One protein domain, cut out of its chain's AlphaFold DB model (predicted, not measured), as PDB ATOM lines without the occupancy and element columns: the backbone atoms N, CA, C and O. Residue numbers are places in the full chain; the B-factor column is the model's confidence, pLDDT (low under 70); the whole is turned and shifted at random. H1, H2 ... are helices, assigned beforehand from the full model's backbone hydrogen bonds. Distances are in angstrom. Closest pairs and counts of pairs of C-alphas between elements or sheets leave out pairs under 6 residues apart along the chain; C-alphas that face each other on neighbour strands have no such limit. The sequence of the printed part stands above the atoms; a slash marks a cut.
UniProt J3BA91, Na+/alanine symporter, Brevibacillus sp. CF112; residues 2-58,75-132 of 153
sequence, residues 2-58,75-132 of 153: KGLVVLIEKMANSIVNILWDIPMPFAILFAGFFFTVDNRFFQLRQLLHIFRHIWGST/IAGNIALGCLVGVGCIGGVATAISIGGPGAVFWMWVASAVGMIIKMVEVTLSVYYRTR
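Overview. This is residues 2 to 58 and 75 to 132 of the 153 residues of the protein "Na+/alanine symporter" of Brevibacillus sp. CF112 (UniProt J3BA91). Six helices make an open frame with few contacts: H6, the longest, crosses H2, and H1 continues nearly in line with H2 as an arm, with residues 2 to 24 sticking out. H3 leads away past the last residues of H2, while H4 and H5 form a loose chain of two helices that ends near the first residues of H6. The printed part has 115 residues with helices H1 to H6 in that order and no named strand, class all helix. It is loose, with a radius of gyration of the C-alphas of 19.2 A, and only just elongated, spanning 64 by 33 by 31 A.

Along the chain. Find C-alpha 2 at (154.961, 174.291, 137.960); from there H1 runs 26.3 A to residue 20. H2, residues 23 to 38, covers 22.3 A, and H3, residues 42 to 57, 22.0 A. Past the cut come H4, residues 75 to 84, 14.5 A, and H5, residues 87 to 100, 19.6 A. H6, residues 104 to 128, runs 35.8 A to C-alpha 128 at (119.424, 168.231, 176.230).

Arrangement. Look first at Gly 32 and Val 114, the closest C-alphas of H2 and H6, 5.0 A apart: these helices touch at a steep tilt of 62 degrees, the same way. H3 is close to H6 but not clearly touching, at 6.6 A between the C-alphas of Gln 43 and Ile 117. H5 and H6 only just touch, with 3 pairs of C-alphas within 8 A, and only at the corner; C-alphas 97 and 104 are closest, 5.7 A apart. H1 and H2 meet only through their link, as do H4 and H5; H3 and H4 are apart. In H1, H2, H4 and H5 every O i to N i+4 pair is within hydrogen-bond range; in H3 11 of 12 are, in H6 20 of 21.

Size, cuts and confidence. The C-alphas of Gly 3 and Gly 56 are the two farthest apart, 65.3 A. Residues 59 to 74 are not printed, and C-alphas 58 and 75 are 11.1 A apart across this cut; the links printed whole are tight. The mean pLDDT of the printed part is 78.6, with 22 residues under 70, among them 39 to 45, 53 to 58 and 129 to 132.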
ATOM      1  N   LYS A   2     155.842 175.485 138.028       67.12
ATOM      2  CA  LYS A   2     154.961 174.291 137.960       67.12
ATOM      3  C   LYS A   2     155.445 173.076 138.783       67.12
ATOM      4  O   LYS A   2     154.636 172.425 139.425       67.12
ATOM      5  N   GLY A   3     156.755 172.811 138.833       76.50
ATOM      6  CA  GLY A   3     157.307 171.677 139.596       76.50
ATOM      7  C   GLY A   3     157.176 171.800 141.120       76.50
ATOM      8  O   GLY A   3     156.963 170.798 141.791       76.50
ATOM      9  N   LEU A   4     157.236 173.023 141.662       77.50
ATOM     10  CA  LEU A   4     157.065 173.269 143.100       77.50
ATOM     11  C   LEU A   4     155.599 173.086 143.521       77.50
ATOM     12  O   LEU A   4     155.332 172.508 144.567       77.50
ATOM     13  N   VAL A   5     154.659 173.489 142.660       80.75
ATOM     14  CA  VAL A   5     153.219 173.255 142.860       80.75
ATOM     15  C   VAL A   5     152.905 171.756 142.872       80.75
ATOM     16  O   VAL A   5     152.263 171.286 143.800       80.75
ATOM     17  N   VAL A   6     153.447 170.977 141.929       81.19
ATOM     18  CA  VAL A   6     153.254 169.511 141.890       81.19
ATOM     19  C   VAL A   6     153.829 168.815 143.131       81.19
ATOM     20  O   VAL A   6     153.274 167.824 143.603       81.19
ATOM     21  N   LEU A   7     154.935 169.323 143.682       79.62
ATOM     22  CA  LEU A   7     155.557 168.760 144.881       79.62
ATOM     23  C   LEU A   7     154.721 169.052 146.137       79.62
ATOM     24  O   LEU A   7     154.520 168.157 146.957       79.62
ATOM     25  N   ILE A   8     154.158 170.260 146.238       85.94
ATOM     26  CA  ILE A   8     153.196 170.624 147.289       85.94
ATOM     27  C   ILE A   8     151.924 169.775 147.169       85.94
ATOM     28  O   ILE A   8     151.472 169.222 148.169       85.94
ATOM     29  N   GLU A   9     151.384 169.600 145.961       84.69
ATOM     30  CA  GLU A   9     150.197 168.766 145.740       84.69
ATOM     31  C   GLU A   9     150.447 167.298 146.094       84.69
ATOM     32  O   GLU A   9     149.602 166.669 146.726       84.69
ATOM     33  N   LYS A  10     151.612 166.734 145.757       82.88
ATOM     34  CA  LYS A  10     151.963 165.362 146.158       82.88
ATOM     35  C   LYS A  10     152.056 165.197 147.673       82.88
ATOM     36  O   LYS A  10     151.563 164.199 148.201       82.88
ATOM     37  N   MET A  11     152.668 166.156 148.367       82.44
ATOM     38  CA  MET A  11     152.775 166.132 149.829       82.44
ATOM     39  C   MET A  11     151.398 166.264 150.485       82.44
ATOM     40  O   MET A  11     151.062 165.476 151.367       82.44
ATOM     41  N   ALA A  12     150.571 167.196 150.006       83.00
ATOM     42  CA  ALA A  12     149.214 167.397 150.504       83.00
ATOM     43  C   ALA A  12     148.338 166.155 150.285       83.00
ATOM     44  O   ALA A  12     147.733 165.661 151.233       83.00
ATOM     45  N   ASN A  13     148.331 165.592 149.074       83.50
ATOM     46  CA  ASN A  13     147.550 164.394 148.766       83.50
ATOM     47  C   ASN A  13     148.016 163.170 149.567       83.50
ATOM     48  O   ASN A  13     147.189 162.369 149.985       83.50
ATOM     49  N   SER A  14     149.317 163.037 149.844       82.19
ATOM     50  CA  SER A  14     149.824 161.935 150.676       82.19
ATOM     51  C   SER A  14     149.314 162.028 152.115       82.19
ATOM     52  O   SER A  14     148.876 161.027 152.675       82.19
ATOM     53  N   ILE A  15     149.318 163.231 152.700       81.44
ATOM     54  CA  ILE A  15     148.785 163.467 154.049       81.44
ATOM     55  C   ILE A  15     147.278 163.192 154.080       81.44
ATOM     56  O   ILE A  15     146.793 162.529 154.995       81.44
ATOM     57  N   VAL A  16     146.548 163.667 153.065       80.81
ATOM     58  CA  VAL A  16     145.103 163.441 152.945       80.81
ATOM     59  C   VAL A  16     144.796 161.949 152.847       80.81
ATOM     60  O   VAL A  16     143.997 161.473 153.641       80.81
ATOM     61  N   ASN A  17     145.460 161.196 151.970       79.75
ATOM     62  CA  ASN A  17     145.206 159.759 151.816       79.75
ATOM     63  C   ASN A  17     145.501 158.982 153.109       79.75
ATOM     64  O   ASN A  17     144.682 158.180 153.547       79.75
ATOM     65  N   ILE A  18     146.604 159.294 153.804       80.62
ATOM     66  CA  ILE A  18     146.937 158.658 155.091       80.62
ATOM     67  C   ILE A  18     145.838 158.891 156.137       80.62
ATOM     68  O   ILE A  18     145.516 157.981 156.898       80.62
ATOM     69  N   LEU A  19     145.259 160.093 156.186       74.62
ATOM     70  CA  LEU A  19     144.187 160.429 157.126       74.62
ATOM     71  C   LEU A  19     142.825 159.860 156.707       74.62
ATOM     72  O   LEU A  19     142.051 159.447 157.569       74.62
ATOM     73  N   TRP A  20     142.515 159.859 155.410       77.69
ATOM     74  CA  TRP A  20     141.169 159.588 154.902       77.69
ATOM     75  C   TRP A  20     140.907 158.121 154.553       77.69
ATOM     76  O   TRP A  20     139.750 157.708 154.618       77.69
ATOM     77  N   ASP A  21     141.936 157.334 154.225       75.69
ATOM     78  CA  ASP A  21     141.747 155.950 153.773       75.69
ATOM     79  C   ASP A  21     141.348 155.008 154.916       75.69
ATOM     80  O   ASP A  21     140.253 154.454 154.937       75.69
ATOM     81  N   ILE A  22     142.242 154.799 155.883       77.00
ATOM     82  CA  ILE A  22     142.111 153.718 156.874       77.00
ATOM     83  C   ILE A  22     141.768 154.223 158.285       77.00
ATOM     84  O   ILE A  22     140.859 153.657 158.903       77.00
ATOM     85  N   PRO A  23     142.424 155.264 158.840       83.38
ATOM     86  CA  PRO A  23     142.226 155.596 160.248       83.38
ATOM     87  C   PRO A  23     140.871 156.257 160.513       83.38
ATOM     88  O   PRO A  23     140.269 155.993 161.552       83.38
ATOM     89  N   MET A  24     140.351 157.062 159.581       78.88
ATOM     90  CA  MET A  24     139.047 157.721 159.721       78.88
ATOM     91  C   MET A  24     137.879 156.718 159.784       78.88
ATOM     92  O   MET A  24     137.158 156.722 160.787       78.88
ATOM     93  N   PRO A  25     137.683 155.816 158.795       80.44
ATOM     94  CA  PRO A  25     136.604 154.829 158.866       80.44
ATOM     95  C   PRO A  25     136.739 153.905 160.076       80.44
ATOM     96  O   PRO A  25     135.743 153.603 160.734       80.44
ATOM     97  N   PHE A  26     137.968 153.500 160.412       84.31
ATOM     98  CA  PHE A  26     138.228 152.641 161.562       84.31
ATOM     99  C   PHE A  26     137.873 153.323 162.889       84.31
ATOM    100  O   PHE A  26     137.186 152.730 163.718       84.31
ATOM    101  N   ALA A  27     138.265 154.587 163.079       83.25
ATOM    102  CA  ALA A  27     137.930 155.353 164.277       83.25
ATOM    103  C   ALA A  27     136.414 155.550 164.429       83.25
ATOM    104  O   ALA A  27     135.887 155.425 165.533       83.25
ATOM    105  N   ILE A  28     135.701 155.810 163.328       82.31
ATOM    106  CA  ILE A  28     134.240 155.973 163.334       82.31
ATOM    107  C   ILE A  28     133.544 154.651 163.677       82.31
ATOM    108  O   ILE A  28     132.632 154.639 164.506       82.31
ATOM    109  N   LEU A  29     133.983 153.537 163.085       82.81
ATOM    110  CA  LEU A  29     133.453 152.208 163.398       82.81
ATOM    111  C   LEU A  29     133.716 151.830 164.858       82.81
ATOM    112  O   LEU A  29     132.806 151.356 165.533       82.81
ATOM    113  N   PHE A  30     134.922 152.090 165.365       83.50
ATOM    114  CA  PHE A  30     135.279 151.826 166.757       83.50
ATOM    115  C   PHE A  30     134.457 152.680 167.728       83.50
ATOM    116  O   PHE A  30     133.889 152.154 168.685       83.50
ATOM    117  N   ALA A  31     134.328 153.981 167.457       79.88
ATOM    118  CA  ALA A  31     133.528 154.886 168.274       79.88
ATOM    119  C   ALA A  31     132.052 154.469 168.293       79.88
ATOM    120  O   ALA A  31     131.447 154.381 169.361       79.88
ATOM    121  N   GLY A  32     131.464 154.162 167.135       75.62
ATOM    122  CA  GLY A  32     130.073 153.728 167.098       75.62
ATOM    123  C   GLY A  32     129.868 152.349 167.725       75.62
ATOM    124  O   GLY A  32     128.873 152.166 168.422       75.62
ATOM    125  N   PHE A  33     130.813 151.411 167.597       79.50
ATOM    126  CA  PHE A  33     130.758 150.133 168.316       79.50
ATOM    127  C   PHE A  33     130.806 150.336 169.837       79.50
ATOM    128  O   PHE A  33     129.962 149.796 170.551       79.50
ATOM    129  N   PHE A  34     131.712 151.186 170.329       79.38
ATOM    130  CA  PHE A  34     131.798 151.549 171.745       79.38
ATOM    131  C   PHE A  34     130.470 152.124 172.268       79.38
ATOM    132  O   PHE A  34     129.925 151.634 173.258       79.38
ATOM    133  N   PHE A  35     129.878 153.084 171.546       72.62
ATOM    134  CA  PHE A  35     128.571 153.646 171.903       72.62
ATOM    135  C   PHE A  35     127.416 152.640 171.780       72.62
ATOM    136  O   PHE A  35     126.446 152.747 172.533       72.62
ATOM    137  N   THR A  36     127.498 151.666 170.865       74.31
ATOM    138  CA  THR A  36     126.495 150.593 170.707       74.31
ATOM    139  C   THR A  36     126.426 149.715 171.950       74.31
ATOM    140  O   THR A  36     125.331 149.405 172.430       74.31
ATOM    141  N   VAL A  37     127.597 149.314 172.454       75.69
ATOM    142  CA  VAL A  37     127.729 148.449 173.629       75.69
ATOM    143  C   VAL A  37     127.244 149.182 174.879       75.69
ATOM    144  O   VAL A  37     126.440 148.626 175.629       75.69
ATOM    145  N   ASP A  38     127.640 150.446 175.054       73.00
ATOM    146  CA  ASP A  38     127.222 151.270 176.195       73.00
ATOM    147  C   ASP A  38     125.700 151.519 176.208       73.00
ATOM    148  O   ASP A  38     125.027 151.341 177.222       73.00
ATOM    149  N   ASN A  39     125.107 151.792 175.039       64.62
ATOM    150  CA  ASN A  39     123.661 151.982 174.902       64.62
ATOM    151  C   ASN A  39     122.853 150.670 174.853       64.62
ATOM    152  O   ASN A  39     121.646 150.724 174.629       64.62
ATOM    153  N   ARG A  40     123.449 149.480 175.039       67.75
ATOM    154  CA  ARG A  40     122.734 148.180 175.075       67.75
ATOM    155  C   ARG A  40     121.730 147.973 173.923       67.75
ATOM    156  O   ARG A  40     120.602 147.529 174.153       67.75
ATOM    157  N   PHE A  41     122.105 148.310 172.685       66.25
ATOM    158  CA  PHE A  41     121.217 148.208 171.507       66.25
ATOM    159  C   PHE A  41     119.896 149.001 171.618       66.25
ATOM    160  O   PHE A  41     118.882 148.653 171.002       66.25
ATOM    161  N   PHE A  42     119.892 150.101 172.371       65.25
ATOM    162  CA  PHE A  42     118.738 150.993 172.512       65.25
ATOM    163  C   PHE A  42     118.183 151.493 171.168       65.25
ATOM    164  O   PHE A  42     116.970 151.635 171.022       65.25
ATOM    165  N   GLN A  43     119.048 151.648 170.160       65.19
ATOM    166  CA  GLN A  43     118.698 152.014 168.785       65.19
ATOM    167  C   GLN A  43     117.623 151.105 168.168       65.19
ATOM    168  O   GLN A  43     116.670 151.606 167.573       65.19
ATOM    169  N   LEU A  44     117.729 149.781 168.332       67.19
ATOM    170  CA  LEU A  44     116.771 148.838 167.743       67.19
ATOM    171  C   LEU A  44     115.428 148.877 168.485       67.19
ATOM    172  O   LEU A  44     114.375 148.899 167.852       67.19
ATOM    173  N   ARG A  45     115.450 148.958 169.823       65.06
ATOM    174  CA  ARG A  45     114.229 148.998 170.653       65.06
ATOM    175  C   ARG A  45     113.445 150.297 170.479       65.06
ATOM    176  O   ARG A  45     112.217 150.273 170.425       65.06
ATOM    177  N   GLN A  46     114.138 151.429 170.392       70.00
ATOM    178  CA  GLN A  46     113.484 152.719 170.213       70.00
ATOM    179  C   GLN A  46     112.997 152.953 168.790       70.00
ATOM    180  O   GLN A  46     111.960 153.590 168.632       70.00
ATOM    181  N   LEU A  47     113.666 152.408 167.768       69.00
ATOM    182  CA  LEU A  47     113.176 152.503 166.393       69.00
ATOM    183  C   LEU A  47     111.770 151.896 166.262       69.00
ATOM    184  O   LEU A  47     110.888 152.533 165.692       69.00
ATOM    185  N   LEU A  48     111.524 150.738 166.886       69.00
ATOM    186  CA  LEU A  48     110.191 150.125 166.977       69.00
ATOM    187  C   LEU A  48     109.167 151.032 167.682       69.00
ATOM    188  O   LEU A  48     108.029 151.157 167.230       69.00
ATOM    189  N   HIS A  49     109.566 151.688 168.775       69.44
ATOM    190  CA  HIS A  49     108.696 152.592 169.530       69.44
ATOM    191  C   HIS A  49     108.334 153.845 168.710       69.44
ATOM    192  O   HIS A  49     107.168 154.232 168.646       69.44
ATOM    193  N   ILE A  50     109.312 154.436 168.018       71.19
ATOM    194  CA  ILE A  50     109.125 155.603 167.146       71.19
ATOM    195  C   ILE A  50     108.216 155.243 165.967       71.19
ATOM    196  O   ILE A  50     107.261 155.966 165.697       71.19
ATOM    197  N   PHE A  51     108.448 154.103 165.309       70.94
ATOM    198  CA  PHE A  51     107.605 153.653 164.198       70.94
ATOM    199  C   PHE A  51     106.155 153.438 164.642       70.94
ATOM    200  O   PHE A  51     105.226 153.862 163.958       70.94
ATOM    201  N   ARG A  52     105.951 152.853 165.830       70.00
ATOM    202  CA  ARG A  52     104.620 152.680 166.423       70.00
ATOM    203  C   ARG A  52     103.949 154.014 166.755       70.00
ATOM    204  O   ARG A  52     102.742 154.126 166.567       70.00
ATOM    205  N   HIS A  53     104.698 155.024 167.198       68.25
ATOM    206  CA  HIS A  53     104.160 156.366 167.438       68.25
ATOM    207  C   HIS A  53     103.816 157.109 166.149       68.25
ATOM    208  O   HIS A  53     102.746 157.707 166.078       68.25
ATOM    209  N   ILE A  54     104.667 157.050 165.125       67.81
ATOM    210  CA  ILE A  54     104.408 157.699 163.833       67.81
ATOM    211  C   ILE A  54     103.197 157.042 163.154       67.81
ATOM    212  O   ILE A  54     102.267 157.734 162.751       67.81
ATOM    213  N   TRP A  55     103.155 155.707 163.111       64.75
ATOM    214  CA  TRP A  55     102.056 154.956 162.494       64.75
ATOM    215  C   TRP A  55     100.764 155.003 163.326       64.75
ATOM    216  O   TRP A  55      99.662 155.068 162.783       64.75
ATOM    217  N   GLY A  56     100.873 155.004 164.658       59.78
ATOM    218  CA  GLY A  56      99.742 155.169 165.576       59.78
ATOM    219  C   GLY A  56      99.154 156.583 165.548       59.78
ATOM    220  O   GLY A  56      97.933 156.741 165.581       59.78
ATOM    221  N   SER A  57      99.997 157.608 165.389       55.38
ATOM    222  CA  SER A  57      99.586 159.011 165.233       55.38
ATOM    223  C   SER A  57      98.840 159.271 163.922       55.38
ATOM    224  O   SER A  57      98.071 160.223 163.860       55.38
ATOM    225  N   THR A  58      99.005 158.433 162.893       52.72
ATOM    226  CA  THR A  58      98.160 158.480 161.687       52.72
ATOM    227  C   THR A  58      96.705 158.087 161.982       52.72
ATOM    228  O   THR A  58      95.804 158.532 161.276       52.72
ATOM    229  N   ILE A  75     105.257 165.042 159.541       80.44
ATOM    230  CA  ILE A  75     105.718 166.005 158.525       80.44
ATOM    231  C   ILE A  75     107.185 166.361 158.770       80.44
ATOM    232  O   ILE A  75     107.980 166.362 157.835       80.44
ATOM    233  N   ALA A  76     107.563 166.601 160.028       80.56
ATOM    234  CA  ALA A  76     108.950 166.874 160.396       80.56
ATOM    235  C   ALA A  76     109.884 165.703 160.032       80.56
ATOM    236  O   ALA A  76     110.976 165.927 159.506       80.56
ATOM    237  N   GLY A  77     109.437 164.460 160.251       80.81
ATOM    238  CA  GLY A  77     110.161 163.256 159.840       80.81
ATOM    239  C   GLY A  77     110.350 163.164 158.325       80.81
ATOM    240  O   GLY A  77     111.466 162.942 157.859       80.81
ATOM    241  N   ASN A  78     109.293 163.407 157.546       84.50
ATOM    242  CA  ASN A  78     109.362 163.359 156.084       84.50
ATOM    243  C   ASN A  78     110.266 164.453 155.498       84.50
ATOM    244  O   ASN A  78     111.007 164.182 154.556       84.50
ATOM    245  N   ILE A  79     110.252 165.664 156.067       86.19
ATOM    246  CA  ILE A  79     111.166 166.746 155.665       86.19
ATOM    247  C   ILE A  79     112.618 166.332 155.927       86.19
ATOM    248  O   ILE A  79     113.466 166.467 155.048       86.19
ATOM    249  N   ALA A  80     112.906 165.776 157.108       84.38
ATOM    250  CA  ALA A  80     114.249 165.316 157.448       84.38
ATOM    251  C   ALA A  80     114.728 164.185 156.519       84.38
ATOM    252  O   ALA A  80     115.872 164.215 156.076       84.38
ATOM    253  N   LEU A  81     113.859 163.224 156.183       85.56
ATOM    254  CA  LEU A  81     114.165 162.161 155.219       85.56
ATOM    255  C   LEU A  81     114.400 162.716 153.808       85.56
ATOM    256  O   LEU A  81     115.346 162.300 153.144       85.56
ATOM    257  N   GLY A  82     113.592 163.687 153.375       87.75
ATOM    258  CA  GLY A  82     113.753 164.353 152.083       87.75
ATOM    259  C   GLY A  82     115.099 165.066 151.943       87.75
ATOM    260  O   GLY A  82     115.705 165.018 150.880       87.75
ATOM    261  N   CYS A  83     115.623 165.652 153.024       86.06
ATOM    262  CA  CYS A  83     116.959 166.256 153.022       86.06
ATOM    263  C   CYS A  83     118.103 165.236 152.878       86.06
ATOM    264  O   CYS A  83     119.203 165.617 152.485       86.06
ATOM    265  N   LEU A  84     117.875 163.969 153.231       84.12
ATOM    266  CA  LEU A  84     118.898 162.920 153.202       84.12
ATOM    267  C   LEU A  84     118.949 162.180 151.857       84.12
ATOM    268  O   LEU A  84     119.958 161.546 151.563       84.12
ATOM    269  N   VAL A  85     117.890 162.241 151.043       88.31
ATOM    270  CA  VAL A  85     117.810 161.542 149.752       88.31
ATOM    271  C   VAL A  85     118.054 162.533 148.616       88.31
ATOM    272  O   VAL A  85     117.203 163.357 148.297       88.31
ATOM    273  N   GLY A  86     119.219 162.441 147.975       88.44
ATOM    274  CA  GLY A  86     119.573 163.288 146.836       88.44
ATOM    275  C   GLY A  86     120.493 162.595 145.834       88.44
ATOM    276  O   GLY A  86     121.029 161.516 146.101       88.44
ATOM    277  N   VAL A  87     120.714 163.246 144.687       90.88
ATOM    278  CA  VAL A  87     121.566 162.738 143.592       90.88
ATOM    279  C   VAL A  87     122.974 162.390 144.093       90.88
ATOM    280  O   VAL A  87     123.532 161.371 143.695       90.88
ATOM    281  N   GLY A  88     123.514 163.177 145.030       86.19
ATOM    282  CA  GLY A  88     124.825 162.929 145.637       86.19
ATOM    283  C   GLY A  88     124.902 161.626 146.440       86.19
ATOM    284  O   GLY A  88     125.902 160.919 146.357       86.19
ATOM    285  N   CYS A  89     123.841 161.251 147.161       86.94
ATOM    286  CA  CYS A  89     123.805 159.985 147.898       86.94
ATOM    287  C   CYS A  89     123.755 158.790 146.943       86.94
ATOM    288  O   CYS A  89     124.479 157.818 147.138       86.94
ATOM    289  N   ILE A  90     122.949 158.885 145.883       89.31
ATOM    290  CA  ILE A  90     122.831 157.829 144.869       89.31
ATOM    291  C   ILE A  90     124.156 157.669 144.112       89.31
ATOM    292  O   ILE A  90     124.644 156.550 143.968       89.31
ATOM    293  N   GLY A  91     124.779 158.777 143.695       91.06
ATOM    294  CA  GLY A  91     126.092 158.766 143.048       91.06
ATOM    295  C   GLY A  91     127.194 158.204 143.952       91.06
ATOM    296  O   GLY A  91     128.032 157.431 143.489       91.06
ATOM    297  N   GLY A  92     127.156 158.513 145.252       86.62
ATOM    298  CA  GLY A  92     128.076 157.947 146.240       86.62
ATOM    299  C   GLY A  92     127.927 156.432 146.386       86.62
ATOM    300  O   GLY A  92     128.923 155.714 146.351       86.62
ATOM    301  N   VAL A  93     126.689 155.932 146.469       88.81
ATOM    302  CA  VAL A  93     126.407 154.485 146.520       88.81
ATOM    303  C   VAL A  93     126.840 153.797 145.223       88.81
ATOM    304  O   VAL A  93     127.505 152.765 145.274       88.81
ATOM    305  N   ALA A  94     126.536 154.382 144.062       90.44
ATOM    306  CA  ALA A  94     126.941 153.843 142.766       90.44
ATOM    307  C   ALA A  94     128.470 153.760 142.635       90.44
ATOM    308  O   ALA A  94     128.996 152.736 142.200       90.44
ATOM    309  N   THR A  95     129.187 154.795 143.075       89.44
ATOM    310  CA  THR A  95     130.658 154.821 143.076       89.44
ATOM    311  C   THR A  95     131.227 153.771 144.033       89.44
ATOM    312  O   THR A  95     132.130 153.027 143.657       89.44
ATOM    313  N   ALA A  96     130.658 153.638 145.236       87.12
ATOM    314  CA  ALA A  96     131.087 152.644 146.219       87.12
ATOM    315  C   ALA A  96     130.918 151.202 145.713       87.12
ATOM    316  O   ALA A  96     131.816 150.384 145.891       87.12
ATOM    317  N   ILE A  97     129.803 150.895 145.043       90.81
ATOM    318  CA  ILE A  97     129.563 149.568 144.454       90.81
ATOM    319  C   ILE A  97     130.466 149.339 143.237       90.81
ATOM    320  O   ILE A  97     130.990 148.242 143.062       90.81
ATOM    321  N   SER A  98     130.682 150.368 142.413       89.88
ATOM    322  CA  SER A  98     131.533 150.263 141.220       89.88
ATOM    323  C   SER A  98     132.992 149.966 141.579       89.88
ATOM    324  O   SER A  98     133.645 149.198 140.882       89.88
ATOM    325  N   ILE A  99     133.497 150.549 142.672       89.06
ATOM    326  CA  ILE A  99     134.883 150.366 143.129       89.06
ATOM    327  C   ILE A  99     135.019 149.140 144.049       89.06
ATOM    328  O   ILE A  99     135.985 148.392 143.936       89.06
ATOM    329  N   GLY A 100     134.070 148.923 144.963       82.44
ATOM    330  CA  GLY A 100     134.138 147.879 145.996       82.44
ATOM    331  C   GLY A 100     133.441 146.561 145.646       82.44
ATOM    332  O   GLY A 100     133.486 145.614 146.435       82.44
ATOM    333  N   GLY A 101     132.772 146.479 144.494       87.38
ATOM    334  CA  GLY A 101     131.981 145.319 144.093       87.38
ATOM    335  C   GLY A 101     130.709 145.123 144.938       87.38
ATOM    336  O   GLY A 101     130.356 145.956 145.778       87.38
ATOM    337  N   PRO A 102     129.993 143.998 144.759       83.62
ATOM    338  CA  PRO A 102     128.724 143.746 145.450       83.62
ATOM    339  C   PRO A 102     128.872 143.625 146.979       83.62
ATOM    340  O   PRO A 102     127.919 143.881 147.714       83.62
ATOM    341  N   GLY A 103     130.074 143.300 147.474       83.75
ATOM    342  CA  GLY A 103     130.378 143.227 148.907       83.75
ATOM    343  C   GLY A 103     130.338 144.579 149.631       83.75
ATOM    344  O   GLY A 103     130.174 144.609 150.851       83.75
ATOM    345  N   ALA A 104     130.416 145.699 148.904       85.88
ATOM    346  CA  ALA A 104     130.321 147.038 149.484       85.88
ATOM    347  C   ALA A 104     128.970 147.275 150.180       85.88
ATOM    348  O   ALA A 104     128.918 147.927 151.220       85.88
ATOM    349  N   VAL A 105     127.881 146.692 149.666       86.62
ATOM    350  CA  VAL A 105     126.525 146.885 150.210       86.62
ATOM    351  C   VAL A 105     126.415 146.373 151.648       86.62
ATOM    352  O   VAL A 105     125.812 147.033 152.494       86.62
ATOM    353  N   PHE A 106     127.058 145.241 151.953       87.06
ATOM    354  CA  PHE A 106     127.096 144.694 153.310       87.06
ATOM    355  C   PHE A 106     127.755 145.679 154.285       87.06
ATOM    356  O   PHE A 106     127.193 145.997 155.335       87.06
ATOM    357  N   TRP A 107     128.904 146.238 153.901       84.81
ATOM    358  CA  TRP A 107     129.611 147.229 154.711       84.81
ATOM    359  C   TRP A 107     128.860 148.557 154.824       84.81
ATOM    360  O   TRP A 107     128.921 149.196 155.873       84.81
ATOM    361  N   MET A 108     128.085 148.951 153.810       88.38
ATOM    362  CA  MET A 108     127.223 150.135 153.887       88.38
ATOM    363  C   MET A 108     126.103 149.972 154.919       88.38
ATOM    364  O   MET A 108     125.806 150.922 155.643       88.38
ATOM    365  N   TRP A 109     125.506 148.784 155.048       85.75
ATOM    366  CA  TRP A 109     124.525 148.525 156.106       85.75
ATOM    367  C   TRP A 109     125.152 148.569 157.499       85.75
ATOM    368  O   TRP A 109     124.588 149.198 158.395       85.75
ATOM    369  N   VAL A 110     126.339 147.977 157.672       84.06
ATOM    370  CA  VAL A 110     127.084 148.034 158.942       84.06
ATOM    371  C   VAL A 110     127.429 149.482 159.302       84.06
ATOM    372  O   VAL A 110     127.128 149.931 160.408       84.06
ATOM    373  N   ALA A 111     127.985 150.250 158.362       85.19
ATOM    374  CA  ALA A 111     128.325 151.655 158.573       85.19
ATOM    375  C   ALA A 111     127.087 152.520 158.871       85.19
ATOM    376  O   ALA A 111     127.144 153.403 159.725       85.19
ATOM    377  N   SER A 112     125.953 152.247 158.220       85.56
ATOM    378  CA  SER A 112     124.682 152.930 158.484       85.56
ATOM    379  C   SER A 112     124.157 152.646 159.896       85.56
ATOM    380  O   SER A 112     123.753 153.570 160.606       85.56
ATOM    381  N   ALA A 113     124.235 151.389 160.350       82.12
ATOM    382  CA  ALA A 113     123.840 151.013 161.705       82.12
ATOM    383  C   ALA A 113     124.660 151.775 162.760       82.12
ATOM    384  O   ALA A 113     124.085 152.387 163.661       82.12
ATOM    385  N   VAL A 114     125.984 151.814 162.587       83.81
ATOM    386  CA  VAL A 114     126.929 152.561 163.435       83.81
ATOM    387  C   VAL A 114     126.643 154.070 163.384       83.81
ATOM    388  O   VAL A 114     126.541 154.726 164.423       83.81
ATOM    389  N   GLY A 115     126.458 154.633 162.187       83.50
ATOM    390  CA  GLY A 115     126.211 156.063 161.991       83.50
ATOM    391  C   GLY A 115     124.917 156.551 162.642       83.50
ATOM    392  O   GLY A 115     124.869 157.658 163.184       83.50
ATOM    393  N   MET A 116     123.876 155.721 162.665       83.94
ATOM    394  CA  MET A 116     122.606 156.077 163.291       83.94
ATOM    395  C   MET A 116     122.723 156.223 164.821       83.94
ATOM    396  O   MET A 116     122.045 157.080 165.387       83.94
ATOM    397  N   ILE A 117     123.619 155.489 165.492       82.31
ATOM    398  CA  ILE A 117     123.873 155.659 166.938       82.31
ATOM    399  C   ILE A 117     124.547 156.995 167.207       82.31
ATOM    400  O   ILE A 117     124.102 157.751 168.068       82.31
ATOM    401  N   ILE A 118     125.585 157.317 166.435       82.00
ATOM    402  CA  ILE A 118     126.308 158.587 166.564       82.00
ATOM    403  C   ILE A 118     125.339 159.751 166.346       82.00
ATOM    404  O   ILE A 118     125.295 160.692 167.142       82.00
ATOM    405  N   LYS A 119     124.490 159.651 165.315       82.56
ATOM    406  CA  LYS A 119     123.465 160.655 165.034       82.56
ATOM    407  C   LYS A 119     122.455 160.778 166.170       82.56
ATOM    408  O   LYS A 119     122.059 161.888 166.514       82.56
ATOM    409  N   MET A 120     122.043 159.660 166.758       82.12
ATOM    410  CA  MET A 120     121.123 159.656 167.889       82.12
ATOM    411  C   MET A 120     121.736 160.368 169.102       82.12
ATOM    412  O   MET A 120     121.091 161.248 169.667       82.12
ATOM    413  N   VAL A 121     122.980 160.046 169.469       80.62
ATOM    414  CA  VAL A 121     123.697 160.715 170.566       80.62
ATOM    415  C   VAL A 121     123.799 162.219 170.298       80.62
ATOM    416  O   VAL A 121     123.481 163.019 171.174       80.62
ATOM    417  N   GLU A 122     124.151 162.617 169.076       80.12
ATOM    418  CA  GLU A 122     124.242 164.023 168.664       80.12
ATOM    419  C   GLU A 122     122.895 164.760 168.798       80.12
ATOM    420  O   GLU A 122     122.842 165.883 169.311       80.12
ATOM    421  N   VAL A 123     121.792 164.141 168.364       78.31
ATOM    422  CA  VAL A 123     120.444 164.728 168.444       78.31
ATOM    423  C   VAL A 123     119.962 164.800 169.891       78.31
ATOM    424  O   VAL A 123     119.476 165.852 170.307       78.31
ATOM    425  N   THR A 124     120.143 163.742 170.684       78.75
ATOM    426  CA  THR A 124     119.789 163.736 172.112       78.75
ATOM    427  C   THR A 124     120.571 164.805 172.872       78.75
ATOM    428  O   THR A 124     119.984 165.561 173.644       78.75
ATOM    429  N   LEU A 125     121.872 164.947 172.597       75.62
ATOM    430  CA  LEU A 125     122.703 165.997 173.184       75.62
ATOM    431  C   LEU A 125     122.213 167.394 172.777       75.62
ATOM    432  O   LEU A 125     122.137 168.296 173.609       75.62
ATOM    433  N   SER A 126     121.819 167.564 171.514       71.50
ATOM    434  CA  SER A 126     121.276 168.826 171.000       71.50
ATOM    435  C   SER A 126     119.940 169.205 171.647       71.50
ATOM    436  O   SER A 126     119.683 170.388 171.856       71.50
ATOM    437  N   VAL A 127     119.092 168.228 171.986       69.69
ATOM    438  CA  VAL A 127     117.839 168.461 172.723       69.69
ATOM    439  C   VAL A 127     118.115 168.752 174.199       69.69
ATOM    440  O   VAL A 127     117.513 169.673 174.746       69.69
ATOM    441  N   TYR A 128     119.049 168.032 174.826       70.62
ATOM    442  CA  TYR A 128     119.424 168.231 176.230       70.62
ATOM    443  C   TYR A 128     120.042 169.615 176.484       70.62
ATOM    444  O   TYR A 128     119.689 170.289 177.447       70.62
ATOM    445  N   TYR A 129     120.928 170.077 175.597       64.44
ATOM    446  CA  TYR A 129     121.567 171.395 175.707       64.44
ATOM    447  C   TYR A 129     120.755 172.537 175.079       64.44
ATOM    448  O   TYR A 129     121.207 173.691 175.088       64.44
ATOM    449  N   ARG A 130     119.551 172.256 174.563       59.12
ATOM    450  CA  ARG A 130     118.679 173.277 173.983       59.12
ATOM    451  C   ARG A 130     118.278 174.271 175.066       59.12
ATOM    452  O   ARG A 130     117.526 173.955 175.981       59.12
ATOM    453  N   THR A 131     118.792 175.488 174.955       52.31
ATOM    454  CA  THR A 131     118.407 176.587 175.844       52.31
ATOM    455  C   THR A 131     117.237 177.302 175.208       52.31
ATOM    456  O   THR A 131     117.253 177.567 174.007       52.31
ATOM    457  N   ARG A 132     116.200 177.554 176.000       51.03
ATOM    458  CA  ARG A 132     115.103 178.424 175.597       51.03
ATOM    459  C   ARG A 132     115.534 179.849 175.910       51.03
ATOM    460  O   ARG A 132     115.931 180.110 177.040       51.03
TER     461      ARG A 132